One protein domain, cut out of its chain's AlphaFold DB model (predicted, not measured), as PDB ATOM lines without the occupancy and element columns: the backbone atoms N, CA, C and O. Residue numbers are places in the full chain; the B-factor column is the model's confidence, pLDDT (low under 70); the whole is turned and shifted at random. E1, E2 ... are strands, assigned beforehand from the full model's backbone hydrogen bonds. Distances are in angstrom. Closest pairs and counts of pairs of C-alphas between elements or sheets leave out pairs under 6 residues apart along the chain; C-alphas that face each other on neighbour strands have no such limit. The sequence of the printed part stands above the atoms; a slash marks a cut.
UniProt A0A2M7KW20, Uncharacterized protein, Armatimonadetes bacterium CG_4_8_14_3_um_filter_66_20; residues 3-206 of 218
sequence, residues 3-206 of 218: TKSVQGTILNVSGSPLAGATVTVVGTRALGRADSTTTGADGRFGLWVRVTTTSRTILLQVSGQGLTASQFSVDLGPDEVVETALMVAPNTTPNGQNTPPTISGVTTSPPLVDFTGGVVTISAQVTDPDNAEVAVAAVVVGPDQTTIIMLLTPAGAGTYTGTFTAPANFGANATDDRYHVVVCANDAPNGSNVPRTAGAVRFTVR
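Overview. This is residues 3 to 206 of the 218 residues of an uncharacterized protein of Armatimonadetes bacterium CG_4_8_14_3_um_filter_66_20 (UniProt A0A2M7KW20). Two sandwiches of strands sit one on the other: the smaller has the sheet E3 E2 E5 E6 partly face to face with the sheet E4 E1 E7, and the larger has the sheet E8 E9 E13 E12 face to face with the sheet E11 E10 E14 E15. The edge strand E7 of the smaller sandwich packs on E14, E15 and E10 of the larger one, and residues 89 to 101 link the two. Together they are a stack of sheets, four strongly twisted sheets face to face in turn. The class is all strand: 204 residues are printed, with strands E1 to E15 in number order and no named helix; the sheet E4 E1 E7 is mixed and the other three are antiparallel. The whole is compact, with a radius of gyration of the C-alphas of 16.9 A and spans of 51 by 43 by 33 A.

Arrangement. E1, residues 3 to 12, is the inner strand of a sheet with the edge strands E4, residues 44 to 51, and E7, residues 81 to 88. E1 and E4 are antiparallel, with N 6 and O 47 within hydrogen-bond range at 2.8 A. E1 and E7 are parallel, their directions 24 degrees apart, with N 9 and O 84 at 3.1 A. The next sheet runs, strand beside strand, E3, residues 36 to 38, E2, residues 22 to 27, E5, residues 57 to 64, and E6, residues 67 to 75. E2 and E3 form a hairpin with N 37 and O 23 at 2.9 A, E2 and E5 have N 24 and O 61 at 2.8 A, and the hairpin E5 and E6 has N 60 and O 72 at 2.9 A. These two sheets are face to face, their strands at 33 degrees, and the closest C-alphas of E3 and E4 are those of Thr 38 and Phe 45, 6.4 A apart. Farther along, one sheet runs E8, residues 102 to 109, E9, residues 118 to 127, E13, residues 159 to 166, and E12, residues 153 to 156. Its pairs have N 104 and O 125 at 2.8 A, N 122 and O 162 at 2.8 A, and N 155 and O 159 at 2.8 A. The last sheet runs E11, residues 147 to 151, E10, residues 135 to 141, E14, residues 177 to 186, and E15, residues 196 to 205. Its pairs have N 138 and O 150 at 2.8 A, N 139 and O 182 at 2.8 A, and N 183 and O 198 at 2.8 A. These two sheets are face to face, their strands at 25 degrees; Ile 103 and Ala 198 are the closest C-alphas of E8 and E15, at 6.0 A. E11 runs on into E12 at 49 degrees. Between the sheet E4 E1 E7 and the sheet E11 E10 E14 E15, the closest C-alphas of E7 and E14 are those of Leu 86 and Cys 184, 5.6 A apart. E4 and E14 are apart.

Along the chain. E1 begins at C-alpha 3, at (151.540, 178.797, 167.260), and is 29.1 A long. E7 ends at C-alpha 88, at (174.075, 166.911, 176.602). E9 is 29.3 A long and E14 30.0 A. E15, 28.0 A, ends at C-alpha 205, at (147.462, 151.149, 176.415). The shortest of the strands by residues, E3, measures 7.1 A.

Size, cuts and confidence. The C-alphas of Gln 97 and Ala 172 are the two farthest apart, at 56.5 A. The printed part has no cut, and the link E7 to E8, 13 residues, is its one long link. Mean pLDDT of the printed part is 89.8; residues 27 to 34 and 172 to 173 of the model are under 70.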
ATOM      1  N   THR A   3     150.822 178.922 165.993       86.25
ATOM      2  CA  THR A   3     151.540 178.797 167.260       86.25
ATOM      3  C   THR A   3     151.631 177.312 167.583       86.25
ATOM      4  O   THR A   3     150.631 176.611 167.465       86.25
ATOM      5  N   LYS A   4     152.815 176.841 167.958       86.62
ATOM      6  CA  LYS A   4     153.045 175.483 168.455       86.62
ATOM      7  C   LYS A   4     153.645 175.548 169.851       86.62
ATOM      8  O   LYS A   4     154.395 176.478 170.152       86.62
ATOM      9  N   SER A   5     153.323 174.566 170.682       89.38
ATOM     10  CA  SER A   5     154.009 174.336 171.949       89.38
ATOM     11  C   SER A   5     155.143 173.348 171.702       89.38
ATOM     12  O   SER A   5     154.915 172.278 171.146       89.38
ATOM     13  N   VAL A   6     156.365 173.706 172.076       90.94
ATOM     14  CA  VAL A   6     157.508 172.793 172.079       90.94
ATOM     15  C   VAL A   6     157.803 172.461 173.524       90.94
ATOM     16  O   VAL A   6     158.183 173.337 174.303       90.94
ATOM     17  N   GLN A   7     157.604 171.202 173.870       92.69
ATOM     18  CA  GLN A   7     157.893 170.661 175.183       92.69
ATOM     19  C   GLN A   7     159.072 169.715 175.054       92.69
ATOM     20  O   GLN A   7     159.232 169.026 174.046       92.69
ATOM     21  N   GLY A   8     159.936 169.699 176.055       93.81
ATOM     22  CA  GLY A   8     161.020 168.746 176.019       93.81
ATOM     23  C   GLY A   8     161.742 168.562 177.324       93.81
ATOM     24  O   GLY A   8     161.443 169.217 178.320       93.81
ATOM     25  N   THR A   9     162.690 167.636 177.292       95.81
ATOM     26  CA  THR A   9     163.508 167.251 178.444       95.81
ATOM     27  C   THR A   9     164.978 167.348 178.071       95.81
ATOM     28  O   THR A   9     165.377 166.871 177.009       95.81
ATOM     29  N   ILE A  10     165.787 167.954 178.935       95.94
ATOM     30  CA  ILE A  10     167.243 167.979 178.797       95.94
ATOM     31  C   ILE A  10     167.842 167.043 179.835       95.94
ATOM     32  O   ILE A  10     167.571 167.157 181.029       95.94
ATOM     33  N   LEU A  11     168.670 166.130 179.354       95.94
ATOM     34  CA  LEU A  11     169.373 165.114 180.112       95.94
ATOM     35  C   LEU A  11     170.869 165.371 180.014       95.94
ATOM     36  O   LEU A  11     171.357 165.822 178.980       95.94
ATOM     37  N   ASN A  12     171.618 165.022 181.050       93.94
ATOM     38  CA  ASN A  12     173.045 164.799 180.884       93.94
ATOM     39  C   ASN A  12     173.298 163.434 180.196       93.94
ATOM     40  O   ASN A  12     172.391 162.609 180.076       93.94
ATOM     41  N   VAL A  13     174.535 163.157 179.777       92.50
ATOM     42  CA  VAL A  13     174.917 161.862 179.170       92.50
ATOM     43  C   VAL A  13     174.731 160.646 180.087       92.50
ATOM     44  O   VAL A  13     174.661 159.528 179.593       92.50
ATOM     45  N   SER A  14     174.575 160.834 181.403       92.31
ATOM     46  CA  SER A  14     174.208 159.747 182.325       92.31
ATOM     47  C   SER A  14     172.696 159.500 182.405       92.31
ATOM     48  O   SER A  14     172.251 158.710 183.233       92.31
ATOM     49  N   GLY A  15     171.889 160.188 181.591       93.19
ATOM     50  CA  GLY A  15     170.430 160.068 181.578       93.19
ATOM     51  C   GLY A  15     169.732 160.785 182.734       93.19
ATOM     52  O   GLY A  15     168.534 160.613 182.927       93.19
ATOM     53  N   SER A  16     170.450 161.585 183.521       95.25
ATOM     54  CA  SER A  16     169.867 162.369 184.608       95.25
ATOM     55  C   SER A  16     169.334 163.702 184.082       95.25
ATOM     56  O   SER A  16     169.995 164.324 183.246       95.25
ATOM     57  N   PRO A  17     168.187 164.189 184.580       96.19
ATOM     58  CA  PRO A  17     167.677 165.492 184.182       96.19
ATOM     59  C   PRO A  17     168.651 166.633 184.483       96.19
ATOM     60  O   PRO A  17     169.270 166.673 185.548       96.19
ATOM     61  N   LEU A  18     168.770 167.581 183.553       95.44
ATOM     62  CA  LEU A  18     169.612 168.762 183.704       95.44
ATOM     63  C   LEU A  18     168.760 169.985 184.046       95.44
ATOM     64  O   LEU A  18     168.180 170.622 183.166       95.44
ATOM     65  N   ALA A  19     168.708 170.323 185.329       96.62
ATOM     66  CA  ALA A  19     167.990 171.488 185.831       96.62
ATOM     67  C   ALA A  19     168.751 172.799 185.594       96.62
ATOM     68  O   ALA A  19     169.978 172.830 185.644       96.62
ATOM     69  N   GLY A  20     168.033 173.907 185.388       95.56
ATOM     70  CA  GLY A  20     168.648 175.232 185.291       95.56
ATOM     71  C   GLY A  20     169.369 175.525 183.968       95.56
ATOM     72  O   GLY A  20     170.113 176.506 183.893       95.56
ATOM     73  N   ALA A  21     169.191 174.695 182.937       95.38
ATOM     74  CA  ALA A  21     169.685 174.952 181.588       95.38
ATOM     75  C   ALA A  21     168.747 175.929 180.868       95.38
ATOM     76  O   ALA A  21     167.528 175.816 180.965       95.38
ATOM     77  N   THR A  22     169.297 176.898 180.143       95.31
ATOM     78  CA  THR A  22     168.512 177.860 179.361       95.31
ATOM     79  C   THR A  22     168.290 177.321 177.960       95.31
ATOM     80  O   THR A  22     169.254 176.978 177.282       95.31
ATOM     81  N   VAL A  23     167.039 177.297 177.505       94.44
ATOM     82  CA  VAL A  23     166.647 176.891 176.150       94.44
ATOM     83  C   VAL A  23     166.126 178.112 175.415       94.44
ATOM     84  O   VAL A  23     165.239 178.790 175.919       94.44
ATOM     85  N   THR A  24     166.683 178.410 174.245       91.94
ATOM     86  CA  THR A  24     166.342 179.593 173.441       91.94
ATOM     87  C   THR A  24     166.095 179.209 171.992       91.94
ATOM     88  O   THR A  24     166.847 178.425 171.419       91.94
ATOM     89  N   VAL A  25     165.089 179.805 171.359       88.69
ATOM     90  CA  VAL A  25     164.903 179.709 169.904       88.69
ATOM     91  C   VAL A  25     165.892 180.649 169.199       88.69
ATOM     92  O   VAL A  25     165.835 181.859 169.401       88.69
ATOM     93  N   VAL A  26     166.794 180.120 168.363       82.56
ATOM     94  CA  VAL A  26     167.893 180.897 167.727       82.56
ATOM     95  C   VAL A  26     167.823 180.984 166.203       82.56
ATOM     96  O   VAL A  26     168.587 181.743 165.609       82.56
ATOM     97  N   GLY A  27     166.924 180.255 165.534       66.44
ATOM     98  CA  GLY A  27     166.999 180.147 164.077       66.44
ATOM     99  C   GLY A  27     165.691 179.865 163.346       66.44
ATOM    100  O   GLY A  27     165.014 178.869 163.580       66.44
ATOM    101  N   THR A  28     165.457 180.722 162.348       53.50
ATOM    102  CA  THR A  28     164.594 180.609 161.160       53.50
ATOM    103  C   THR A  28     163.074 180.776 161.318       53.50
ATOM    104  O   THR A  28     162.331 179.885 161.708       53.50
ATOM    105  N   ARG A  29     162.606 181.942 160.842       50.59
ATOM    106  CA  ARG A  29     161.216 182.275 160.458       50.59
ATOM    107  C   ARG A  29     160.163 182.321 161.571       50.59
ATOM    108  O   ARG A  29     158.989 182.518 161.258       50.59
ATOM    109  N   ALA A  30     160.561 182.245 162.838       47.22
ATOM    110  CA  ALA A  30     159.730 182.737 163.926       47.22
ATOM    111  C   ALA A  30     159.805 184.270 163.955       47.22
ATOM    112  O   ALA A  30     160.748 184.861 164.469       47.22
ATOM    113  N   LEU A  31     158.842 184.932 163.311       44.97
ATOM    114  CA  LEU A  31     158.626 186.367 163.489       44.97
ATOM    115  C   LEU A  31     157.982 186.562 164.864       44.97
ATOM    116  O   LEU A  31     156.772 186.420 165.029       44.97
ATOM    117  N   GLY A  32     158.815 186.810 165.864       44.59
ATOM    118  CA  GLY A  32     158.410 186.933 167.255       44.59
ATOM    119  C   GLY A  32     159.635 186.777 168.141       44.59
ATOM    120  O   GLY A  32     160.613 186.166 167.733       44.59
ATOM    121  N   ARG A  33     159.596 187.408 169.308       52.31
ATOM    122  CA  ARG A  33     160.590 187.371 170.387       52.31
ATOM    123  C   ARG A  33     161.353 186.034 170.461       52.31
ATOM    124  O   ARG A  33     160.744 184.982 170.306       52.31
ATOM    125  N   ALA A  34     162.665 186.080 170.714       57.47
ATOM    126  CA  ALA A  34     163.411 184.887 171.108       57.47
ATOM    127  C   ALA A  34     162.796 184.381 172.416       57.47
ATOM    128  O   ALA A  34     163.063 184.929 173.487       57.47
ATOM    129  N   ASP A  35     161.890 183.415 172.303       80.31
ATOM    130  CA  ASP A  35     161.290 182.790 173.462       80.31
ATOM    131  C   ASP A  35     162.364 181.901 174.077       80.31
ATOM    132  O   ASP A  35     162.957 181.030 173.425       80.31
ATOM    133  N   SER A  36     162.682 182.221 175.326       89.75
ATOM    134  CA  SER A  36     163.604 181.466 176.147       89.75
ATOM    135  C   SER A  36     162.906 180.997 177.409       89.75
ATOM    136  O   SER A  36     161.948 181.604 177.895       89.75
ATOM    137  N   THR A  37     163.387 179.882 177.925       94.50
ATOM    138  CA  THR A  37     162.916 179.287 179.167       94.50
ATOM    139  C   THR A  37     164.083 178.607 179.864       94.50
ATOM    140  O   THR A  37     165.170 178.468 179.294       94.50
ATOM    141  N   THR A  38     163.871 178.180 181.099       95.69
ATOM    142  CA  THR A  38     164.859 177.441 181.878       95.69
ATOM    143  C   THR A  38     164.275 176.094 182.263       95.69
ATOM    144  O   THR A  38     163.088 176.004 182.573       95.69
ATOM    145  N   THR A  39     165.094 175.048 182.232       96.69
ATOM    146  CA  THR A  39     164.647 173.718 182.631       96.69
ATOM    147  C   THR A  39     164.337 173.644 184.123       96.69
ATOM    148  O   THR A  39     165.072 174.189 184.955       96.69
ATOM    149  N   GLY A  40     163.254 172.942 184.459       96.19
ATOM    150  CA  GLY A  40     162.879 172.613 185.832       96.19
ATOM    151  C   GLY A  40     163.824 171.598 186.483       96.19
ATOM    152  O   GLY A  40     164.782 171.128 185.872       96.19
ATOM    153  N   ALA A  41     163.543 171.234 187.739       95.56
ATOM    154  CA  ALA A  41     164.303 170.206 188.466       95.56
ATOM    155  C   ALA A  41     164.254 168.825 187.780       95.56
ATOM    156  O   ALA A  41     165.178 168.029 187.908       95.56
ATOM    157  N   ASP A  42     163.189 168.575 187.024       94.38
ATOM    158  CA  ASP A  42     162.961 167.407 186.174       94.38
ATOM    159  C   ASP A  42     163.591 167.543 184.777       94.38
ATOM    160  O   ASP A  42     163.339 166.723 183.896       94.38
ATOM    161  N   GLY A  43     164.405 168.580 184.544       95.44
ATOM    162  CA  GLY A  43     165.044 168.848 183.257       95.44
ATOM    163  C   GLY A  43     164.069 169.277 182.160       95.44
ATOM    164  O   GLY A  43     164.491 169.428 181.010       95.44
ATOM    165  N   ARG A  44     162.784 169.486 182.475       95.56
ATOM    166  CA  ARG A  44     161.771 169.815 181.473       95.56
ATOM    167  C   ARG A  44     161.703 171.290 181.163       95.56
ATOM    168  O   ARG A  44     161.925 172.138 182.023       95.56
ATOM    169  N   PHE A  45     161.335 171.589 179.927       94.81
ATOM    170  CA  PHE A  45     161.078 172.935 179.454       94.81
ATOM    171  C   PHE A  45     159.835 172.979 178.566       94.81
ATOM    172  O   PHE A  45     159.442 171.984 177.957       94.81
ATOM    173  N   GLY A  46     159.246 174.168 178.463       92.88
ATOM    174  CA  GLY A  46     158.160 174.468 177.541       92.88
ATOM    175  C   GLY A  46     158.389 175.821 176.881       92.88
ATOM    176  O   GLY A  46     158.741 176.795 177.549       92.88
ATOM    177  N   LEU A  47     158.198 175.873 175.569       90.88
ATOM    178  CA  LEU A  47     158.304 177.071 174.746       90.88
ATOM    179  C   LEU A  47     157.077 177.175 173.848       90.88
ATOM    180  O   LEU A  47     156.569 176.177 173.345       90.88
ATOM    181  N   TRP A  48     156.625 178.395 173.599       87.56
ATOM    182  CA  TRP A  48     155.652 178.664 172.549       87.56
ATOM    183  C   TRP A  48     156.403 179.230 171.359       87.56
ATOM    184  O   TRP A  48     157.194 180.147 171.515       87.56
ATOM    185  N   VAL A  49     156.181 178.682 170.169       85.25
ATOM    186  CA  VAL A  49     156.858 179.133 168.951       85.25
ATOM    187  C   VAL A  49     155.833 179.491 167.892       85.25
ATOM    188  O   VAL A  49     154.911 178.727 167.602       85.25
ATOM    189  N   ARG A  50     155.979 180.671 167.289       83.44
ATOM    190  CA  ARG A  50     155.182 181.069 166.123       83.44
ATOM    191  C   ARG A  50     155.946 180.743 164.863       83.44
ATOM    192  O   ARG A  50     157.055 181.222 164.681       83.44
ATOM    193  N   VAL A  51     155.339 179.972 163.973       78.94
ATOM    194  CA  VAL A  51     155.998 179.507 162.750       78.94
ATOM    195  C   VAL A  51     155.113 179.718 161.528       78.94
ATOM    196  O   VAL A  51     153.881 179.839 161.610       78.94
ATOM    197  N   THR A  52     155.735 179.793 160.353       79.12
ATOM    198  CA  THR A  52     154.990 179.726 159.093       79.12
ATOM    199  C   THR A  52     154.462 178.310 158.882       79.12
ATOM    200  O   THR A  52     155.099 177.350 159.295       79.12
ATOM    201  N   THR A  53     153.324 178.164 158.203       72.69
ATOM    202  CA  THR A  53     152.704 176.853 157.923       72.69
ATOM    203  C   THR A  53     153.587 175.923 157.084       72.69
ATOM    204  O   THR A  53     153.341 174.725 157.034       72.69
ATOM    205  N   THR A  54     154.620 176.463 156.434       74.88
ATOM    206  CA  THR A  54     155.608 175.715 155.649       74.88
ATOM    207  C   THR A  54     156.879 175.366 156.426       74.88
ATOM    208  O   THR A  54     157.690 174.588 155.925       74.88
ATOM    209  N   SER A  55     157.077 175.913 157.632       74.69
ATOM    210  CA  SER A  55     158.238 175.581 158.462       74.69
ATOM    211  C   SER A  55     158.053 174.200 159.072       74.69
ATOM    212  O   SER A  55     157.080 173.965 159.785       74.69
ATOM    213  N   ARG A  56     159.002 173.301 158.810       80.31
ATOM    214  CA  ARG A  56     159.002 171.943 159.369       80.31
ATOM    215  C   ARG A  56     159.953 171.766 160.541       80.31
ATOM    216  O   ARG A  56     159.750 170.847 161.317       80.31
ATOM    217  N   THR A  57     160.914 172.669 160.697       85.06
ATOM    218  CA  THR A  57     161.990 172.545 161.679       85.06
ATOM    219  C   THR A  57     162.265 173.907 162.312       85.06
ATOM    220  O   THR A  57     162.157 174.937 161.638       85.06
ATOM    221  N   ILE A  58     162.616 173.914 163.597       85.94
ATOM    222  CA  ILE A  58     163.183 175.073 164.304       85.94
ATOM    223  C   ILE A  58     164.560 174.729 164.848       85.94
ATOM    224  O   ILE A  58     164.864 173.561 165.084       85.94
ATOM    225  N   LEU A  59     165.360 175.763 165.091       87.75
ATOM    226  CA  LEU A  59     166.635 175.629 165.774       87.75
ATOM    227  C   LEU A  59     166.509 176.133 167.210       87.75
ATOM    228  O   LEU A  59     166.206 177.311 167.445       87.75
ATOM    229  N   LEU A  60     166.757 175.235 168.151       90.19
ATOM    230  CA  LEU A  60     166.874 175.546 169.565       90.19
ATOM    231  C   LEU A  60     168.349 175.576 169.960       90.19
ATOM    232  O   LEU A  60     169.170 174.861 169.391       90.19
ATOM    233  N   GLN A  61     168.679 176.401 170.944       91.44
ATOM    234  CA  GLN A  61     169.984 176.465 171.588       91.44
ATOM    235  C   GLN A  61     169.819 176.217 173.075       91.44
ATOM    236  O   GLN A  61     168.956 176.825 173.706       91.44
ATOM    237  N   VAL A  62     170.686 175.379 173.632       92.00
ATOM    238  CA  VAL A  62     170.806 175.167 175.073       92.00
ATOM    239  C   VAL A  62     172.110 175.764 175.572       92.00
ATOM    240  O   VAL A  62     173.147 175.592 174.937       92.00
ATOM    241  N   SER A  63     172.073 176.456 176.706       92.62
ATOM    242  CA  SER A  63     173.256 176.978 177.397       92.62
ATOM    243  C   SER A  63     173.090 176.957 178.922       92.62
ATOM    244  O   SER A  63     172.002 176.706 179.444       92.62
ATOM    245  N   GLY A  64     174.172 177.239 179.657       90.06
ATOM    246  CA  GLY A  64     174.184 177.246 181.127       90.06
ATOM    247  C   GLY A  64     174.594 175.900 181.731       90.06
ATOM    248  O   GLY A  64     174.832 174.943 181.008       90.06
ATOM    249  N   GLN A  65     174.731 175.828 183.059       91.12
ATOM    250  CA  GLN A  65     175.135 174.603 183.781       91.12
ATOM    251  C   GLN A  65     176.458 173.974 183.308       91.12
ATOM    252  O   GLN A  65     176.617 172.760 183.349       91.12
ATOM    253  N   GLY A  66     177.411 174.780 182.831       84.44
ATOM    254  CA  GLY A  66     178.669 174.265 182.276       84.44
ATOM    255  C   GLY A  66     178.563 173.765 180.832       84.44
ATOM    256  O   GLY A  66     179.511 173.178 180.315       84.44
ATOM    257  N   LEU A  67     177.432 173.992 180.161       85.00
ATOM    258  CA  LEU A  67     177.288 173.756 178.729       85.00
ATOM    259  C   LEU A  67     177.909 174.900 177.926       85.00
ATOM    260  O   LEU A  67     177.567 176.072 178.118       85.00
ATOM    261  N   THR A  68     178.737 174.537 176.949       81.62
ATOM    262  CA  THR A  68     178.933 175.376 175.762       81.62
ATOM    263  C   THR A  68     177.609 175.430 175.002       81.62
ATOM    264  O   THR A  68     176.877 174.445 174.980       81.62
ATOM    265  N   ALA A  69     177.268 176.583 174.422       83.06
ATOM    266  CA  ALA A  69     176.004 176.736 173.710       83.06
ATOM    267  C   ALA A  69     175.882 175.698 172.580       83.06
ATOM    268  O   ALA A  69     176.631 175.759 171.605       83.06
ATOM    269  N   SER A  70     174.925 174.778 172.707       82.62
ATOM    270  CA  SER A  70     174.700 173.698 171.742       82.62
ATOM    271  C   SER A  70     173.376 173.908 171.029       82.62
ATOM    272  O   SER A  70     172.341 174.099 171.669       82.62
ATOM    273  N   GLN A  71     173.413 173.878 169.699       87.25
ATOM    274  CA  GLN A  71     172.229 174.022 168.860       87.25
ATOM    275  C   GLN A  71     171.722 172.662 168.391       87.25
ATOM    276  O   GLN A  71     172.507 171.765 168.091       87.25
ATOM    277  N   PHE A  72     170.404 172.526 168.301       85.12
ATOM    278  CA  PHE A  72     169.756 171.318 167.818       85.12
ATOM    279  C   PHE A  72     168.470 171.643 167.068       85.12
ATOM    280  O   PHE A  72     167.767 172.616 167.360       85.12
ATOM    281  N   SER A  73     168.186 170.815 166.071       87.44
ATOM    282  CA  SER A  73     166.992 170.925 165.246       87.44
ATOM    283  C   SER A  73     165.841 170.160 165.885       87.44
ATOM    284  O   SER A  73     166.011 169.012 166.291       87.44
ATOM    285  N   VAL A  74     164.666 170.782 165.929       88.12
ATOM    286  CA  VAL A  74     163.416 170.133 166.336       88.12
ATOM    287  C   VAL A  74     162.458 170.144 165.160       88.12
ATOM    288  O   VAL A  74     162.115 171.215 164.652       88.12
ATOM    289  N   ASP A  75     162.006 168.961 164.753       86.62
ATOM    290  CA  ASP A  75     160.953 168.824 163.756       86.62
ATOM    291  C   ASP A  75     159.589 169.071 164.391       86.62
ATOM    292  O   ASP A  75     159.193 168.432 165.360       86.62
ATOM    293  N   LEU A  76     158.849 170.018 163.826       82.38
ATOM    294  CA  LEU A  76     157.608 170.520 164.400       82.38
ATOM    295  C   LEU A  76     156.389 169.638 164.128       82.38
ATOM    296  O   LEU A  76     155.318 169.917 164.666       82.38
ATOM    297  N   GLY A  77     156.514 168.656 163.232       80.06
ATOM    298  CA  GLY A  77     155.422 167.772 162.825       80.06
ATOM    299  C   GLY A  77     154.112 168.490 162.439       80.06
ATOM    300  O   GLY A  77     154.057 169.714 162.262       80.06
ATOM    301  N   PRO A  78     153.014 167.737 162.281       78.69
ATOM    302  CA  PRO A  78     151.678 168.309 162.132       78.69
ATOM    303  C   PRO A  78     151.052 168.717 163.477       78.69
ATOM    304  O   PRO A  78     150.216 169.615 163.492       78.69
ATOM    305  N   ASP A  79     151.476 168.107 164.588       81.50
ATOM    306  CA  ASP A  79     150.856 168.257 165.911       81.50
ATOM    307  C   ASP A  79     151.016 169.675 166.495       81.50
ATOM    308  O   ASP A  79     151.990 170.376 166.223       81.50
ATOM    309  N   GLU A  80     150.060 170.122 167.310       83.38
ATOM    310  CA  GLU A  80     150.141 171.422 167.999       83.38
ATOM    311  C   GLU A  80     151.217 171.431 169.094       83.38
ATOM    312  O   GLU A  80     151.895 172.445 169.295       83.38
ATOM    313  N   VAL A  81     151.392 170.286 169.758       84.81
ATOM    314  CA  VAL A  81     152.428 170.038 170.760       84.81
ATOM    315  C   VAL A  81     153.507 169.153 170.151       84.81
ATOM    316  O   VAL A  81     153.216 168.108 169.568       84.81
ATOM    317  N   VAL A  82     154.752 169.588 170.291       87.62
ATOM    318  CA  VAL A  82     155.942 168.906 169.796       87.62
ATOM    319  C   VAL A  82     156.762 168.474 170.998       87.62
ATOM    320  O   VAL A  82     157.264 169.328 171.724       87.62
ATOM    321  N   GLU A  83     156.901 167.165 171.187       91.56
ATOM    322  CA  GLU A  83     157.762 166.590 172.221       91.56
ATOM    323  C   GLU A  83     159.184 166.407 171.686       91.56
ATOM    324  O   GLU A  83     159.389 165.904 170.579       91.56
ATOM    325  N   THR A  84     160.182 166.794 172.475       93.06
ATOM    326  CA  THR A  84     161.596 166.613 172.136       93.06
ATOM    327  C   THR A  84     162.429 166.226 173.356       93.06
ATOM    328  O   THR A  84     162.053 166.468 174.503       93.06
ATOM    329  N   ALA A  85     163.587 165.616 173.130       94.12
ATOM    330  CA  ALA A  85     164.524 165.271 174.184       94.12
ATOM    331  C   ALA A  85     165.940 165.603 173.734       94.12
ATOM    332  O   ALA A  85     166.282 165.454 172.562       94.12
ATOM    333  N   LEU A  86     166.772 166.041 174.668       94.00
ATOM    334  CA  LEU A  86     168.162 166.357 174.403       94.00
ATOM    335  C   LEU A  86     169.049 165.678 175.426       94.00
ATOM    336  O   LEU A  86     168.801 165.795 176.620       94.00
ATOM    337  N   MET A  87     170.115 165.042 174.963       93.81
ATOM    338  CA  MET A  87     171.163 164.522 175.830       93.81
ATOM    339  C   MET A  87     172.419 165.356 175.618       93.81
ATOM    340  O   MET A  87     172.899 165.460 174.497       93.81
ATOM    341  N   VAL A  88     172.934 165.988 176.666       93.31
ATOM    342  CA  VAL A  88     174.075 166.911 176.602       93.31
ATOM    343  C   VAL A  88     175.182 166.482 177.554       93.31
ATOM    344  O   VAL A  88     174.926 165.823 178.559       93.31
ATOM    345  N   ALA A  89     176.418 166.887 177.284       90.94
ATOM    346  CA  ALA A  89     177.521 166.702 178.219       90.94
ATOM    347  C   ALA A  89     178.005 168.058 178.755       90.94
ATOM    348  O   ALA A  89     178.699 168.792 178.045       90.94
ATOM    349  N   PRO A  90     177.635 168.422 179.995       88.38
ATOM    350  CA  PRO A  90     178.182 169.592 180.665       88.38
ATOM    351  C   PRO A  90     179.670 169.438 180.975       88.38
ATOM    352  O   PRO A  90     180.127 168.350 181.318       88.38
ATOM    353  N   ASN A  91     180.402 170.552 180.946       89.31
ATOM    354  CA  ASN A  91     181.820 170.643 181.309       89.31
ATOM    355  C   ASN A  91     182.750 169.767 180.456       89.31
ATOM    356  O   ASN A  91     183.828 169.381 180.909       89.31
ATOM    357  N   THR A  92     182.349 169.461 179.224       86.00
ATOM    358  CA  THR A  92     183.187 168.752 178.258       86.00
ATOM    359  C   THR A  92     183.617 169.693 177.144       86.00
ATOM    360  O   THR A  92     182.887 170.605 176.746       86.00
ATOM    361  N   THR A  93     184.825 169.468 176.636       82.19
ATOM    362  CA  THR A  93     185.339 170.169 175.460       82.19
ATOM    363  C   THR A  93     185.041 169.308 174.237       82.19
ATOM    364  O   THR A  93     185.602 168.217 174.144       82.19
ATOM    365  N   PRO A  94     184.179 169.754 173.308       78.44
ATOM    366  CA  PRO A  94     183.841 168.973 172.125       78.44
ATOM    367  C   PRO A  94     185.051 168.704 171.228       78.44
ATOM    368  O   PRO A  94     185.864 169.606 170.992       78.44
ATOM    369  N   ASN A  95     185.131 167.507 170.646       86.06
ATOM    370  CA  ASN A  95     186.023 167.258 169.522       86.06
ATOM    371  C   ASN A  95     185.373 167.795 168.241       86.06
ATOM    372  O   ASN A  95     184.592 167.110 167.589       86.06
ATOM    373  N   GLY A  96     185.720 169.023 167.854       82.50
ATOM    374  CA  GLY A  96     185.156 169.671 166.664       82.50
ATOM    375  C   GLY A  96     185.504 169.012 165.320       82.50
ATOM    376  O   GLY A  96     185.063 169.512 164.290       82.50
ATOM    377  N   GLN A  97     186.320 167.952 165.302       88.12
ATOM    378  CA  GLN A  97     186.579 167.135 164.108       88.12
ATOM    379  C   GLN A  97     185.712 165.874 164.045       88.12
ATOM    380  O   GLN A  97     185.701 165.212 163.013       88.12
ATOM    381  N   ASN A  98     185.016 165.535 165.129       92.62
ATOM    382  CA  ASN A  98     184.131 164.384 165.180       92.62
ATOM    383  C   ASN A  98     182.730 164.769 164.668       92.62
ATOM    384  O   ASN A  98     182.240 165.885 164.880       92.62
ATOM    385  N   THR A  99     182.114 163.843 163.948       93.19
ATOM    386  CA  THR A  99     180.799 163.958 163.338       93.19
ATOM    387  C   THR A  99     179.738 163.461 164.311       93.19
ATOM    388  O   THR A  99     179.811 162.316 164.739       93.19
ATOM    389  N   PRO A 100     178.682 164.249 164.575       92.75
ATOM    390  CA  PRO A 100     177.649 163.831 165.510       92.75
ATOM    391  C   PRO A 100     176.939 162.551 165.067       92.75
ATOM    392  O   PRO A 100     176.754 162.355 163.855       92.75
ATOM    393  N   PRO A 101     176.403 161.759 166.011       95.38
ATOM    394  CA  PRO A 101     175.718 160.526 165.680       95.38
ATOM    395  C   PRO A 101     174.458 160.788 164.843       95.38
ATOM    396  O   PRO A 101     173.946 161.906 164.706       95.38
ATOM    397  N   THR A 102     173.912 159.724 164.277       95.19
ATOM    398  CA  THR A 102     172.610 159.744 163.611       95.19
ATOM    399  C   THR A 102     171.683 158.745 164.278       95.19
ATOM    400  O   THR A 102     172.112 157.662 164.666       95.19
ATOM    401  N   ILE A 103     170.410 159.118 164.421       96.38
ATOM    402  CA  ILE A 103     169.365 158.267 164.992       96.38
ATOM    403  C   ILE A 103     168.341 157.983 163.893       96.38
ATOM    404  O   ILE A 103     167.881 158.900 163.212       96.38
ATOM    405  N   SER A 104     167.966 156.722 163.720       95.75
ATOM    406  CA  SER A 104     166.946 156.281 162.767       95.75
ATOM    407  C   SER A 104     166.202 155.049 163.291       95.75
ATOM    408  O   SER A 104     166.530 154.519 164.349       95.75
ATOM    409  N   GLY A 105     165.155 154.607 162.586       94.75
ATOM    410  CA  GLY A 105     164.471 153.345 162.899       94.75
ATOM    411  C   GLY A 105     163.885 153.254 164.314       94.75
ATOM    412  O   GLY A 105     163.809 152.156 164.861       94.75
ATOM    413  N   VAL A 106     163.503 154.387 164.920       96.94
ATOM    414  CA  VAL A 106     162.889 154.404 166.255       96.94
ATOM    415  C   VAL A 106     161.561 153.645 166.196       96.94
ATOM    416  O   VAL A 106     160.730 153.940 165.341       96.94
ATOM    417  N   THR A 107     161.364 152.663 167.076       97.12
ATOM    418  CA  THR A 107     160.177 151.793 167.112       97.12
ATOM    419  C   THR A 107     159.798 151.403 168.540       97.12
ATOM    420  O   THR A 107     160.627 151.431 169.453       97.12
ATOM    421  N   THR A 108     158.533 151.020 168.718       98.06
ATOM    422  CA  THR A 108     157.978 150.455 169.955       98.06
ATOM    423  C   THR A 108     157.285 149.128 169.655       98.06
ATOM    424  O   THR A 108     156.611 148.988 168.632       98.06
ATOM    425  N   SER A 109     157.453 148.135 170.530       97.62
ATOM    426  CA  SER A 109     156.838 146.815 170.368       97.62
ATOM    427  C   SER A 109     156.400 146.220 171.714       97.62
ATOM    428  O   SER A 109     157.252 146.062 172.588       97.62
ATOM    429  N   PRO A 110     155.116 145.859 171.894       98.06
ATOM    430  CA  PRO A 110     154.027 146.048 170.938       98.06
ATOM    431  C   PRO A 110     153.599 147.532 170.844       98.06
ATOM    432  O   PRO A 110     153.732 148.276 171.815       98.06
ATOM    433  N   PRO A 111     153.051 147.986 169.699       96.88
ATOM    434  CA  PRO A 111     152.497 149.338 169.569       96.88
ATOM    435  C   PRO A 111     151.127 149.490 170.257       96.88
ATOM    436  O   PRO A 111     150.647 150.607 170.445       96.88
ATOM    437  N   LEU A 112     150.488 148.376 170.620       97.56
ATOM    438  CA  LEU A 112     149.208 148.331 171.316       97.56
ATOM    439  C   LEU A 112     149.296 147.314 172.452       97.56
ATOM    440  O   LEU A 112     149.600 146.146 172.220       97.56
ATOM    441  N   VAL A 113     149.037 147.784 173.663       97.25
ATOM    442  CA  VAL A 113     149.055 147.031 174.914       97.25
ATOM    443  C   VAL A 113     147.619 146.947 175.425       97.25
ATOM    444  O   VAL A 113     146.850 147.904 175.296       97.25
ATOM    445  N   ASP A 114     147.234 145.805 175.986       95.38
ATOM    446  CA  ASP A 114     145.917 145.662 176.606       95.38
ATOM    447  C   ASP A 114     145.797 146.507 177.882       95.38
ATOM    448  O   ASP A 114     146.784 146.965 178.456       95.38
ATOM    449  N   PHE A 115     144.564 146.705 178.350       95.00
ATOM    450  CA  PHE A 115     144.243 147.572 179.488       95.00
ATOM    451  C   PHE A 115     144.918 147.172 180.808       95.00
ATOM    452  O   PHE A 115     144.967 147.962 181.744       95.00
ATOM    453  N   THR A 116     145.467 145.962 180.901       95.12
ATOM    454  CA  THR A 116     146.263 145.507 182.048       95.12
ATOM    455  C   THR A 116     147.662 146.123 182.098       95.12
ATOM    456  O   THR A 116     148.387 145.888 183.064       95.12
ATOM    457  N   GLY A 117     148.063 146.879 181.073       96.62
ATOM    458  CA  GLY A 117     149.442 147.319 180.903       96.62
ATOM    459  C   GLY A 117     150.342 146.177 180.429       96.62
ATOM    460  O   GLY A 117     149.877 145.083 180.090       96.62
ATOM    461  N   GLY A 118     151.647 146.433 180.369       97.38
ATOM    462  CA  GLY A 118     152.604 145.456 179.854       97.38
ATOM    463  C   GLY A 118     153.965 146.038 179.506       97.38
ATOM    464  O   GLY A 118     154.188 147.245 179.569       97.38
ATOM    465  N   VAL A 119     154.897 145.159 179.143       98.38
ATOM    466  CA  VAL A 119     156.245 145.559 178.729       98.38
ATOM    467  C   VAL A 119     156.235 145.971 177.259       98.38
ATOM    468  O   VAL A 119     155.794 145.213 176.400       98.38
ATOM    469  N   VAL A 120     156.764 147.160 176.985       98.50
ATOM    470  CA  VAL A 120     156.993 147.714 175.653       98.50
ATOM    471  C   VAL A 120     158.493 147.858 175.440       98.50
ATOM    472  O   VAL A 120     159.177 148.566 176.178       98.50
ATOM    473  N   THR A 121     159.014 147.206 174.412       98.44
ATOM    474  CA  THR A 121     160.399 147.364 173.972       98.44
ATOM    475  C   THR A 121     160.513 148.598 173.091       98.44
ATOM    476  O   THR A 121     159.783 148.731 172.110       98.44
ATOM    477  N   ILE A 122     161.452 149.478 173.421       98.31
ATOM    478  CA  ILE A 122     161.854 150.635 172.621       98.31
ATOM    479  C   ILE A 122     163.149 150.262 171.906       98.31
ATOM    480  O   ILE A 122     164.064 149.726 172.533       98.31
ATOM    481  N   SER A 123     163.231 150.532 170.605       97.88
ATOM    482  CA  SER A 123     164.417 150.251 169.792       97.88
ATOM    483  C   SER A 123     164.742 151.427 168.881       97.88
ATOM    484  O   SER A 123     163.831 152.067 168.356       97.88
ATOM    485  N   ALA A 124     166.028 151.708 168.685       98.12
ATOM    486  CA  ALA A 124     166.518 152.705 167.741       98.12
ATOM    487  C   ALA A 124     167.826 152.245 167.088       98.12
ATOM    488  O   ALA A 124     168.623 151.536 167.699       98.12
ATOM    489  N   GLN A 125     168.055 152.680 165.850       97.69
ATOM    490  CA  GLN A 125     169.345 152.575 165.175       97.69
ATOM    491  C   GLN A 125     170.131 153.855 165.420       97.69
ATOM    492  O   GLN A 125     169.682 154.937 165.041       97.69
ATOM    493  N   VAL A 126     171.300 153.731 166.036       97.38
ATOM    494  CA  VAL A 126     172.213 154.835 166.307       97.38
ATOM    495  C   VAL A 126     173.574 154.497 165.719       97.38
ATOM    496  O   VAL A 126     174.157 153.460 166.030       97.38
ATOM    497  N   THR A 127     174.069 155.371 164.846       96.31
ATOM    498  CA  THR A 127     175.379 155.210 164.206       96.31
ATOM    499  C   THR A 127     176.223 156.453 164.410       96.31
ATOM    500  O   THR A 127     175.704 157.568 164.358       96.31
ATOM    501  N   ASP A 128     177.516 156.245 164.625       94.94
ATOM    502  CA  ASP A 128     178.518 157.295 164.750       94.94
ATOM    503  C   ASP A 128     179.573 157.086 163.651       94.94
ATOM    504  O   ASP A 128     180.212 156.028 163.635       94.94
ATOM    505  N   PRO A 129     179.729 158.016 162.691       93.94
ATOM    506  CA  PRO A 129     180.669 157.855 161.577       93.94
ATOM    507  C   PRO A 129     182.130 157.704 162.017       93.94
ATOM    508  O   PRO A 129     182.925 157.089 161.307       93.94
ATOM    509  N   ASP A 130     182.462 158.243 163.188       93.88
ATOM    510  CA  ASP A 130     183.805 158.258 163.755       93.88
ATOM    511  C   ASP A 130     184.004 157.158 164.816       93.88
ATOM    512  O   ASP A 130     185.078 157.044 165.407       93.88
ATOM    513  N   ASN A 131     182.995 156.296 165.008       87.06
ATOM    514  CA  ASN A 131     182.954 155.211 165.992       87.06
ATOM    515  C   ASN A 131     183.193 155.677 167.439       87.06
ATOM    516  O   ASN A 131     183.747 154.926 168.249       87.06
ATOM    517  N   ALA A 132     182.784 156.903 167.775       88.00
ATOM    518  CA  ALA A 132     182.751 157.347 169.161       88.00
ATOM    519  C   ALA A 132     181.706 156.556 169.964       88.00
ATOM    520  O   ALA A 132     180.706 156.068 169.432       88.00
ATOM    521  N   GLU A 133     181.946 156.408 171.268       89.94
ATOM    522  CA  GLU A 133     180.950 155.849 172.181       89.94
ATOM    523  C   GLU A 133     179.759 156.805 172.285       89.94
ATOM    524  O   GLU A 133     179.944 158.002 172.499       89.94
ATOM    525  N   VAL A 134     178.542 156.274 172.143       94.75
ATOM    526  CA  VAL A 134     177.317 157.077 172.122       94.75
ATOM    527  C   VAL A 134     176.441 156.734 173.319       94.75
ATOM    528  O   VAL A 134     175.992 155.598 173.476       94.75
ATOM    529  N   ALA A 135     176.140 157.737 174.137       96.06
ATOM    530  CA  ALA A 135     175.085 157.658 175.135       96.06
ATOM    531  C   ALA A 135     173.725 157.816 174.445       96.06
ATOM    532  O   ALA A 135     173.534 158.736 173.647       96.06
ATOM    533  N   VAL A 136     172.777 156.927 174.750       97.50
ATOM    534  CA  VAL A 136     171.443 156.917 174.137       97.50
ATOM    535  C   VAL A 136     170.380 156.795 175.222       97.50
ATOM    536  O   VAL A 136     170.454 155.913 176.078       97.50
ATOM    537  N   ALA A 137     169.362 157.650 175.169       97.69
ATOM    538  CA  ALA A 137     168.213 157.590 176.064       97.69
ATOM    539  C   ALA A 137     166.890 157.698 175.310       97.69
ATOM    540  O   ALA A 137     166.776 158.429 174.326       97.69
ATOM    541  N   ALA A 138     165.872 157.015 175.828       97.38
ATOM    542  CA  ALA A 138     164.480 157.236 175.483       97.38
ATOM    543  C   ALA A 138     163.786 158.041 176.588       97.38
ATOM    544  O   ALA A 138     163.913 157.735 177.775       97.38
ATOM    545  N   VAL A 139     163.023 159.050 176.179       97.06
ATOM    546  CA  VAL A 139     162.080 159.786 177.019       97.06
ATOM    547  C   VAL A 139     160.678 159.364 176.608       97.06
ATOM    548  O   VAL A 139     160.261 159.579 175.469       97.06
ATOM    549  N   VAL A 140     159.970 158.733 177.540       96.75
ATOM    550  CA  VAL A 140     158.578 158.312 177.387       96.75
ATOM    551  C   VAL A 140     157.696 159.349 178.071       96.75
ATOM    552  O   VAL A 140     157.810 159.549 179.278       96.75
ATOM    553  N   VAL A 141     156.829 160.007 177.304       94.62
ATOM    554  CA  VAL A 141     155.840 160.967 177.804       94.62
ATOM    555  C   VAL A 141     154.493 160.261 177.908       94.62
ATOM    556  O   VAL A 141     153.983 159.748 176.908       94.62
ATOM    557  N   GLY A 142     153.954 160.193 179.123       93.75
ATOM    558  CA  GLY A 142     152.657 159.599 179.429       93.75
ATOM    559  C   GLY A 142     151.469 160.513 179.101       93.75
ATOM    560  O   GLY A 142     151.648 161.698 178.804       93.75
ATOM    561  N   PRO A 143     150.236 159.983 179.183       91.44
ATOM    562  CA  PRO A 143     149.007 160.731 178.891       91.44
ATOM    563  C   PRO A 143     148.769 161.913 179.845       91.44
ATOM    564  O   PRO A 143     148.158 162.909 179.465       91.44
ATOM    565  N   ASP A 144     149.283 161.829 181.071       90.12
ATOM    566  CA  ASP A 144     149.240 162.869 182.104       90.12
ATOM    567  C   ASP A 144     150.438 163.830 182.039       90.12
ATOM    568  O   ASP A 144     150.681 164.595 182.972       90.12
ATOM    569  N   GLN A 145     151.193 163.787 180.937       87.88
ATOM    570  CA  GLN A 145     152.445 164.507 180.748       87.88
ATOM    571  C   GLN A 145     153.565 164.064 181.693       87.88
ATOM    572  O   GLN A 145     154.594 164.724 181.728       87.88
ATOM    573  N   THR A 146     153.458 162.963 182.438       91.31
ATOM    574  CA  THR A 146     154.624 162.458 183.179       91.31
ATOM    575  C   THR A 146     155.719 162.001 182.219       91.31
ATOM    576  O   THR A 146     155.445 161.517 181.122       91.31
ATOM    577  N   THR A 147     156.982 162.189 182.609       92.75
ATOM    578  CA  THR A 147     158.133 161.771 181.797       92.75
ATOM    579  C   THR A 147     158.904 160.680 182.505       92.75
ATOM    580  O   THR A 147     159.197 160.777 183.696       92.75
ATOM    581  N   ILE A 148     159.234 159.632 181.758       95.88
ATOM    582  CA  ILE A 148     160.041 158.515 182.232       95.88
ATOM    583  C   ILE A 148     161.258 158.418 181.325       95.88
ATOM    584  O   ILE A 148     161.138 158.305 180.104       95.88
ATOM    585  N   ILE A 149     162.434 158.506 181.936       96.62
ATOM    586  CA  ILE A 149     163.719 158.506 181.241       96.62
ATOM    587  C   ILE A 149     164.351 157.130 181.389       96.62
ATOM    588  O   ILE A 149     164.379 156.562 182.481       96.62
ATOM    589  N   MET A 150     164.881 156.608 180.290       96.25
ATOM    590  CA  MET A 150     165.522 155.305 180.254       96.25
ATOM    591  C   MET A 150     166.762 155.349 179.375       96.25
ATOM    592  O   MET A 150     166.690 155.768 178.222       96.25
ATOM    593  N   LEU A 151     167.886 154.871 179.902       97.25
ATOM    594  CA  LEU A 151     169.071 154.615 179.090       97.25
ATOM    595  C   LEU A 151     168.833 153.380 178.222       97.25
ATOM    596  O   LEU A 151     168.369 152.351 178.714       97.25
ATOM    597  N   LEU A 152     169.157 153.490 176.937       98.06
ATOM    598  CA  LEU A 152     169.112 152.361 176.019       98.06
ATOM    599  C   LEU A 152     170.482 151.688 175.974       98.06
ATOM    600  O   LEU A 152     171.519 152.349 175.966       98.06
ATOM    601  N   THR A 153     170.487 150.362 175.913       97.69
ATOM    602  CA  THR A 153     171.707 149.556 175.861       97.69
ATOM    603  C   THR A 153     171.987 149.071 174.440       97.69
ATOM    604  O   THR A 153     171.037 148.698 173.745       97.69
ATOM    605  N   PRO A 154     173.258 149.006 174.003       96.94
ATOM    606  CA  PRO A 154     173.610 148.415 172.718       96.94
ATOM    607  C   PRO A 154     173.153 146.952 172.624       96.94
ATOM    608  O   PRO A 154     173.492 146.125 173.468       96.94
ATOM    609  N   ALA A 155     172.429 146.624 171.558       96.75
ATOM    610  CA  ALA A 155     171.980 145.277 171.207       96.75
ATOM    611  C   ALA A 155     172.712 144.707 169.971       96.75
ATOM    612  O   ALA A 155     172.390 143.616 169.505       96.75
ATOM    613  N   GLY A 156     173.707 145.436 169.448       92.31
ATOM    614  CA  GLY A 156     174.529 145.050 168.296       92.31
ATOM    615  C   GLY A 156     174.137 145.752 166.992       92.31
ATOM    616  O   GLY A 156     173.009 146.211 166.823       92.31
ATOM    617  N   ALA A 157     175.097 145.855 166.064       91.00
ATOM    618  CA  ALA A 157     174.925 146.466 164.737       91.00
ATOM    619  C   ALA A 157     174.318 147.889 164.751       91.00
ATOM    620  O   ALA A 157     173.515 148.222 163.889       91.00
ATOM    621  N   GLY A 158     174.666 148.712 165.749       93.94
ATOM    622  CA  GLY A 158     174.101 150.061 165.914       93.94
ATOM    623  C   GLY A 158     172.695 150.090 166.524       93.94
ATOM    624  O   GLY A 158     172.117 151.158 166.688       93.94
ATOM    625  N   THR A 159     172.134 148.942 166.905       97.44
ATOM    626  CA  THR A 159     170.833 148.871 167.580       97.44
ATOM    627  C   THR A 159     170.987 149.186 169.061       97.44
ATOM    628  O   THR A 159     171.846 148.607 169.724       97.44
ATOM    629  N   TYR A 160     170.110 150.032 169.594       98.31
ATOM    630  CA  TYR A 160     169.970 150.321 171.018       98.31
ATOM    631  C   TYR A 160     168.560 149.965 171.474       98.31
ATOM    632  O   TYR A 160     167.591 150.326 170.803       98.31
ATOM    633  N   THR A 161     168.439 149.269 172.603       98.25
ATOM    634  CA  THR A 161     167.152 148.807 173.131       98.25
ATOM    635  C   THR A 161     166.965 149.135 174.604       98.25
ATOM    636  O   THR A 161     167.918 149.284 175.364       98.25
ATOM    637  N   GLY A 162     165.703 149.244 175.004       98.06
ATOM    638  CA  GLY A 162     165.272 149.420 176.385       98.06
ATOM    639  C   GLY A 162     163.836 148.933 176.546       98.06
ATOM    640  O   GLY A 162     163.131 148.720 175.559       98.06
ATOM    641  N   THR A 163     163.397 148.728 177.782       97.94
ATOM    642  CA  THR A 163     162.060 148.206 178.090       97.94
ATOM    643  C   THR A 163     161.315 149.127 179.038       97.94
ATOM    644  O   THR A 163     161.812 149.452 180.114       97.94
ATOM    645  N   PHE A 164     160.100 149.503 178.657       97.81
ATOM    646  CA  PHE A 164     159.183 150.311 179.445       97.81
ATOM    647  C   PHE A 164     158.035 149.443 179.959       97.81
ATOM    648  O   PHE A 164     157.390 148.754 179.174       97.81
ATOM    649  N   THR A 165     157.748 149.476 181.258       98.00
ATOM    650  CA  THR A 165     156.558 148.815 181.810       98.00
ATOM    651  C   THR A 165     155.408 149.811 181.841       98.00
ATOM    652  O   THR A 165     155.333 150.655 182.730       98.00
ATOM    653  N   ALA A 166     154.517 149.713 180.857       97.06
ATOM    654  CA  ALA A 166     153.336 150.552 180.781       97.06
ATOM    655  C   ALA A 166     152.345 150.180 181.898       97.06
ATOM    656  O   ALA A 166     152.051 148.989 182.064       97.06
ATOM    657  N   PRO A 167     151.839 151.164 182.664       96.25
ATOM    658  CA  PRO A 167     150.865 150.912 183.714       96.25
ATOM    659  C   PRO A 167     149.528 150.454 183.125       96.25
ATOM    660  O   PRO A 167     149.233 150.656 181.947       96.25
ATOM    661  N   ALA A 168     148.717 149.827 183.971       95.19
ATOM    662  CA  ALA A 168     147.362 149.443 183.616       95.19
ATOM    663  C   ALA A 168     146.437 150.662 183.494       95.19
ATOM    664  O   ALA A 168     146.552 151.617 184.262       95.19
ATOM    665  N   ASN A 169     145.467 150.572 182.589       93.62
ATOM    666  CA  ASN A 169     144.462 151.591 182.317       93.62
ATOM    667  C   ASN A 169     143.054 151.083 182.698       93.62
ATOM    668  O   ASN A 169     142.223 150.739 181.855       93.62
ATOM    669  N   PHE A 170     142.800 150.983 184.009       88.56
ATOM    670  CA  PHE A 170     141.570 150.403 184.573       88.56
ATOM    671  C   PHE A 170     140.398 151.385 184.734       88.56
ATOM    672  O   PHE A 170     139.373 151.009 185.307       88.56
ATOM    673  N   GLY A 171     140.517 152.639 184.291       80.38
ATOM    674  CA  GLY A 171     139.462 153.631 184.509       80.38
ATOM    675  C   GLY A 171     138.139 153.213 183.858       80.38
ATOM    676  O   GLY A 171     138.104 152.897 182.676       80.38
ATOM    677  N   ALA A 172     137.032 153.251 184.610       63.22
ATOM    678  CA  ALA A 172     135.703 152.850 184.115       63.22
ATOM    679  C   ALA A 172     135.190 153.711 182.940       63.22
ATOM    680  O   ALA A 172     134.353 153.264 182.166       63.22
ATOM    681  N   ASN A 173     135.728 154.928 182.804       64.62
ATOM    682  CA  ASN A 173     135.527 155.835 181.670       64.62
ATOM    683  C   ASN A 173     136.866 156.194 181.008       64.62
ATOM    684  O   ASN A 173     137.023 157.299 180.486       64.62
ATOM    685  N   ALA A 174     137.868 155.319 181.119       76.62
ATOM    686  CA  ALA A 174     139.160 155.576 180.515       76.62
ATOM    687  C   ALA A 174     139.014 155.682 178.997       76.62
ATOM    688  O   ALA A 174     138.291 154.919 178.358       76.62
ATOM    689  N   THR A 175     139.731 156.634 178.419       89.75
ATOM    690  CA  THR A 175     140.105 156.573 177.011       89.75
ATOM    691  C   THR A 175     141.439 155.852 176.890       89.75
ATOM    692  O   THR A 175     142.156 155.692 177.874       89.75
ATOM    693  N   ASP A 176     141.775 155.424 175.679       94.00
ATOM    694  CA  ASP A 176     143.100 154.895 175.371       94.00
ATOM    695  C   ASP A 176     144.208 155.843 175.856       94.00
ATOM    696  O   ASP A 176     144.239 157.019 175.475       94.00
ATOM    697  N   ASP A 177     145.143 155.309 176.639       95.06
ATOM    698  CA  ASP A 177     146.321 156.039 177.090       95.06
ATOM    699  C   ASP A 177     147.364 156.016 175.983       95.06
ATOM    700  O   ASP A 177     147.819 154.952 175.549       95.06
ATOM    701  N   ARG A 178     147.753 157.199 175.515       95.25
ATOM    702  CA  ARG A 178     148.730 157.359 174.438       95.25
ATOM    703  C   ARG A 178     150.050 157.832 175.008       95.25
ATOM    704  O   ARG A 178     150.116 158.883 175.636       95.25
ATOM    705  N   TYR A 179     151.095 157.073 174.715       95.56
ATOM    706  CA  TYR A 179     152.456 157.388 175.110       95.56
ATOM    707  C   TYR A 179     153.248 157.863 173.902       95.56
ATOM    708  O   TYR A 179     153.125 157.307 172.807       95.56
ATOM    709  N   HIS A 180     154.077 158.877 174.108       94.88
ATOM    710  CA  HIS A 180     154.981 159.411 173.099       94.88
ATOM    711  C   HIS A 180     156.413 159.046 173.467       94.88
ATOM    712  O   HIS A 180     156.815 159.210 174.616       94.88
ATOM    713  N   VAL A 181     157.189 158.553 172.504       96.31
ATOM    714  CA  VAL A 181     158.590 158.187 172.733       96.31
ATOM    715  C   VAL A 181     159.499 159.023 171.847       96.31
ATOM    716  O   VAL A 181     159.368 159.029 170.618       96.31
ATOM    717  N   VAL A 182     160.449 159.696 172.491       95.69
ATOM    718  CA  VAL A 182     161.531 160.434 171.842       95.69
ATOM    719  C   VAL A 182     162.860 159.820 172.253       95.69
ATOM    720  O   VAL A 182     163.088 159.563 173.431       95.69
ATOM    721  N   VAL A 183     163.742 159.579 171.288       96.94
ATOM    722  CA  VAL A 183     165.097 159.075 171.521       96.94
ATOM    723  C   VAL A 183     166.089 160.204 171.295       96.94
ATOM    724  O   VAL A 183     166.002 160.939 170.312       96.94
ATOM    725  N   CYS A 184     167.052 160.331 172.196       95.94
ATOM    726  CA  CYS A 184     168.151 161.273 172.072       95.94
ATOM    727  C   CYS A 184     169.494 160.566 172.251       95.94
ATOM    728  O   CYS A 184     169.579 159.538 172.926       95.94
ATOM    729  N   ALA A 185     170.523 161.100 171.598       96.06
ATOM    730  CA  ALA A 185     171.860 160.533 171.591       96.06
ATOM    731  C   ALA A 185     172.936 161.623 171.619       96.06
ATOM    732  O   ALA A 185     172.733 162.720 171.084       96.06
ATOM    733  N   ASN A 186     174.074 161.307 172.233       94.50
ATOM    734  CA  ASN A 186     175.250 162.169 172.288       94.50
ATOM    735  C   ASN A 186     176.529 161.318 172.381       94.50
ATOM    736  O   ASN A 186     176.569 160.345 173.126       94.50
ATOM    737  N   ASP A 187     177.547 161.687 171.612       93.44
ATOM    738  CA  ASP A 187     178.860 161.030 171.488       93.44
ATOM    739  C   ASP A 187     179.935 161.614 172.436       93.44
ATOM    740  O   ASP A 187     181.117 161.265 172.399       93.44
ATOM    741  N   ALA A 188     179.552 162.559 173.292       88.56
ATOM    742  CA  ALA A 188     180.415 163.147 174.300       88.56
ATOM    743  C   ALA A 188     180.758 162.150 175.428       88.56
ATOM    744  O   ALA A 188     179.988 161.232 175.707       88.56
ATOM    745  N   PRO A 189     181.877 162.353 176.152       85.44
ATOM    746  CA  PRO A 189     182.793 163.500 176.082       85.44
ATOM    747  C   PRO A 189     183.768 163.473 174.899       85.44
ATOM    748  O   PRO A 189     184.431 164.477 174.659       85.44
ATOM    749  N   ASN A 190     183.875 162.349 174.187       81.81
ATOM    750  CA  ASN A 190     184.971 162.107 173.246       81.81
ATOM    751  C   ASN A 190     184.642 162.494 171.791       81.81
ATOM    752  O   ASN A 190     185.560 162.625 170.976       81.81
ATOM    753  N   GLY A 191     183.361 162.671 171.465       86.25
ATOM    754  CA  GLY A 191     182.879 163.023 170.135       86.25
ATOM    755  C   GLY A 191     182.562 164.508 169.939       86.25
ATOM    756  O   GLY A 191     183.136 165.395 170.583       86.25
ATOM    757  N   SER A 192     181.654 164.777 169.006       86.31
ATOM    758  CA  SER A 192     181.229 166.115 168.590       86.31
ATOM    759  C   SER A 192     180.513 166.918 169.683       86.31
ATOM    760  O   SER A 192     180.445 168.145 169.588       86.31
ATOM    761  N   ASN A 193     179.929 166.247 170.686       83.94
ATOM    762  CA  ASN A 193     179.024 166.810 171.696       83.94
ATOM    763  C   ASN A 193     177.835 167.593 171.102       83.94
ATOM    764  O   ASN A 193     177.211 168.416 171.784       83.94
ATOM    765  N   VAL A 194     177.508 167.365 169.828       89.75
ATOM    766  CA  VAL A 194     176.310 167.934 169.216       89.75
ATOM    767  C   VAL A 194     175.174 166.944 169.439       89.75
ATOM    768  O   VAL A 194     175.165 165.857 168.858       89.75
ATOM    769  N   PRO A 195     174.183 167.306 170.257       91.31
ATOM    770  CA  PRO A 195     173.128 166.386 170.620       91.31
ATOM    771  C   PRO A 195     172.202 166.096 169.437       91.31
ATOM    772  O   PRO A 195     171.953 166.938 168.562       91.31
ATOM    773  N   ARG A 196     171.663 164.880 169.424       93.44
ATOM    774  CA  ARG A 196     170.755 164.395 168.388       93.44
ATOM    775  C   ARG A 196     169.472 163.906 169.020       93.44
ATOM    776  O   ARG A 196     169.490 163.307 170.089       93.44
ATOM    777  N   THR A 197     168.366 164.167 168.341       93.25
ATOM    778  CA  THR A 197     167.035 163.732 168.746       93.25
ATOM    779  C   THR A 197     166.328 163.160 167.535       93.25
ATOM    780  O   THR A 197     166.420 163.705 166.436       93.25
ATOM    781  N   ALA A 198     165.615 162.067 167.737       91.00
ATOM    782  CA  ALA A 198     164.688 161.519 166.771       91.00
ATOM    783  C   ALA A 198     163.561 160.824 167.520       91.00
ATOM    784  O   ALA A 198     163.765 160.178 168.545       91.00
ATOM    785  N   GLY A 199     162.356 160.928 166.993       70.50
ATOM    786  CA  GLY A 199     161.214 160.279 167.601       70.50
ATOM    787  C   GLY A 199     159.942 161.052 167.351       70.50
ATOM    788  O   GLY A 199     159.917 162.278 167.354       70.50
ATOM    789  N   ALA A 200     158.905 160.276 167.087       71.88
ATOM    790  CA  ALA A 200     157.495 160.632 167.147       71.88
ATOM    791  C   ALA A 200     156.680 159.326 167.170       71.88
ATOM    792  O   ALA A 200     155.565 159.268 166.648       71.88
ATOM    793  N   VAL A 201     157.272 158.240 167.692       92.25
ATOM    794  CA  VAL A 201     156.571 156.959 167.756       92.25
ATOM    795  C   VAL A 201     155.663 156.954 168.965       92.25
ATOM    796  O   VAL A 201     155.945 157.577 169.991       92.25
ATOM    797  N   ARG A 202     154.542 156.265 168.804       94.88
ATOM    798  CA  ARG A 202     153.505 156.177 169.814       94.88
ATOM    799  C   ARG A 202     153.197 154.714 170.061       94.88
ATOM    800  O   ARG A 202     153.239 153.904 169.136       94.88
ATOM    801  N   PHE A 203     152.869 154.397 171.300       97.38
ATOM    802  CA  PHE A 203     152.162 153.168 171.624       97.38
ATOM    803  C   PHE A 203     150.963 153.510 172.502       97.38
ATOM    804  O   PHE A 203     150.904 154.581 173.113       97.38
ATOM    805  N   THR A 204     150.000 152.600 172.529       97.69
ATOM    806  CA  THR A 204     148.732 152.802 173.224       97.69
ATOM    807  C   THR A 204     148.519 151.709 174.258       97.69
ATOM    808  O   THR A 204     148.704 150.536 173.941       97.69
ATOM    809  N   VAL A 205     148.074 152.079 175.458       97.06
ATOM    810  CA  VAL A 205     147.462 151.149 176.415       97.06
ATOM    811  C   VAL A 205     145.952 151.321 176.313       97.06
ATOM    812  O   VAL A 205     145.425 152.408 176.563       97.06
ATOM    813  N   ARG A 206     145.256 150.261 175.895       95.38
ATOM    814  CA  ARG A 206     143.804 150.303 175.692       95.38
ATOM    815  C   ARG A 206     143.078 150.687 176.971       95.38
ATOM    816  O   ARG A 206     143.467 150.257 178.052       95.38
TER     817      ARG A 206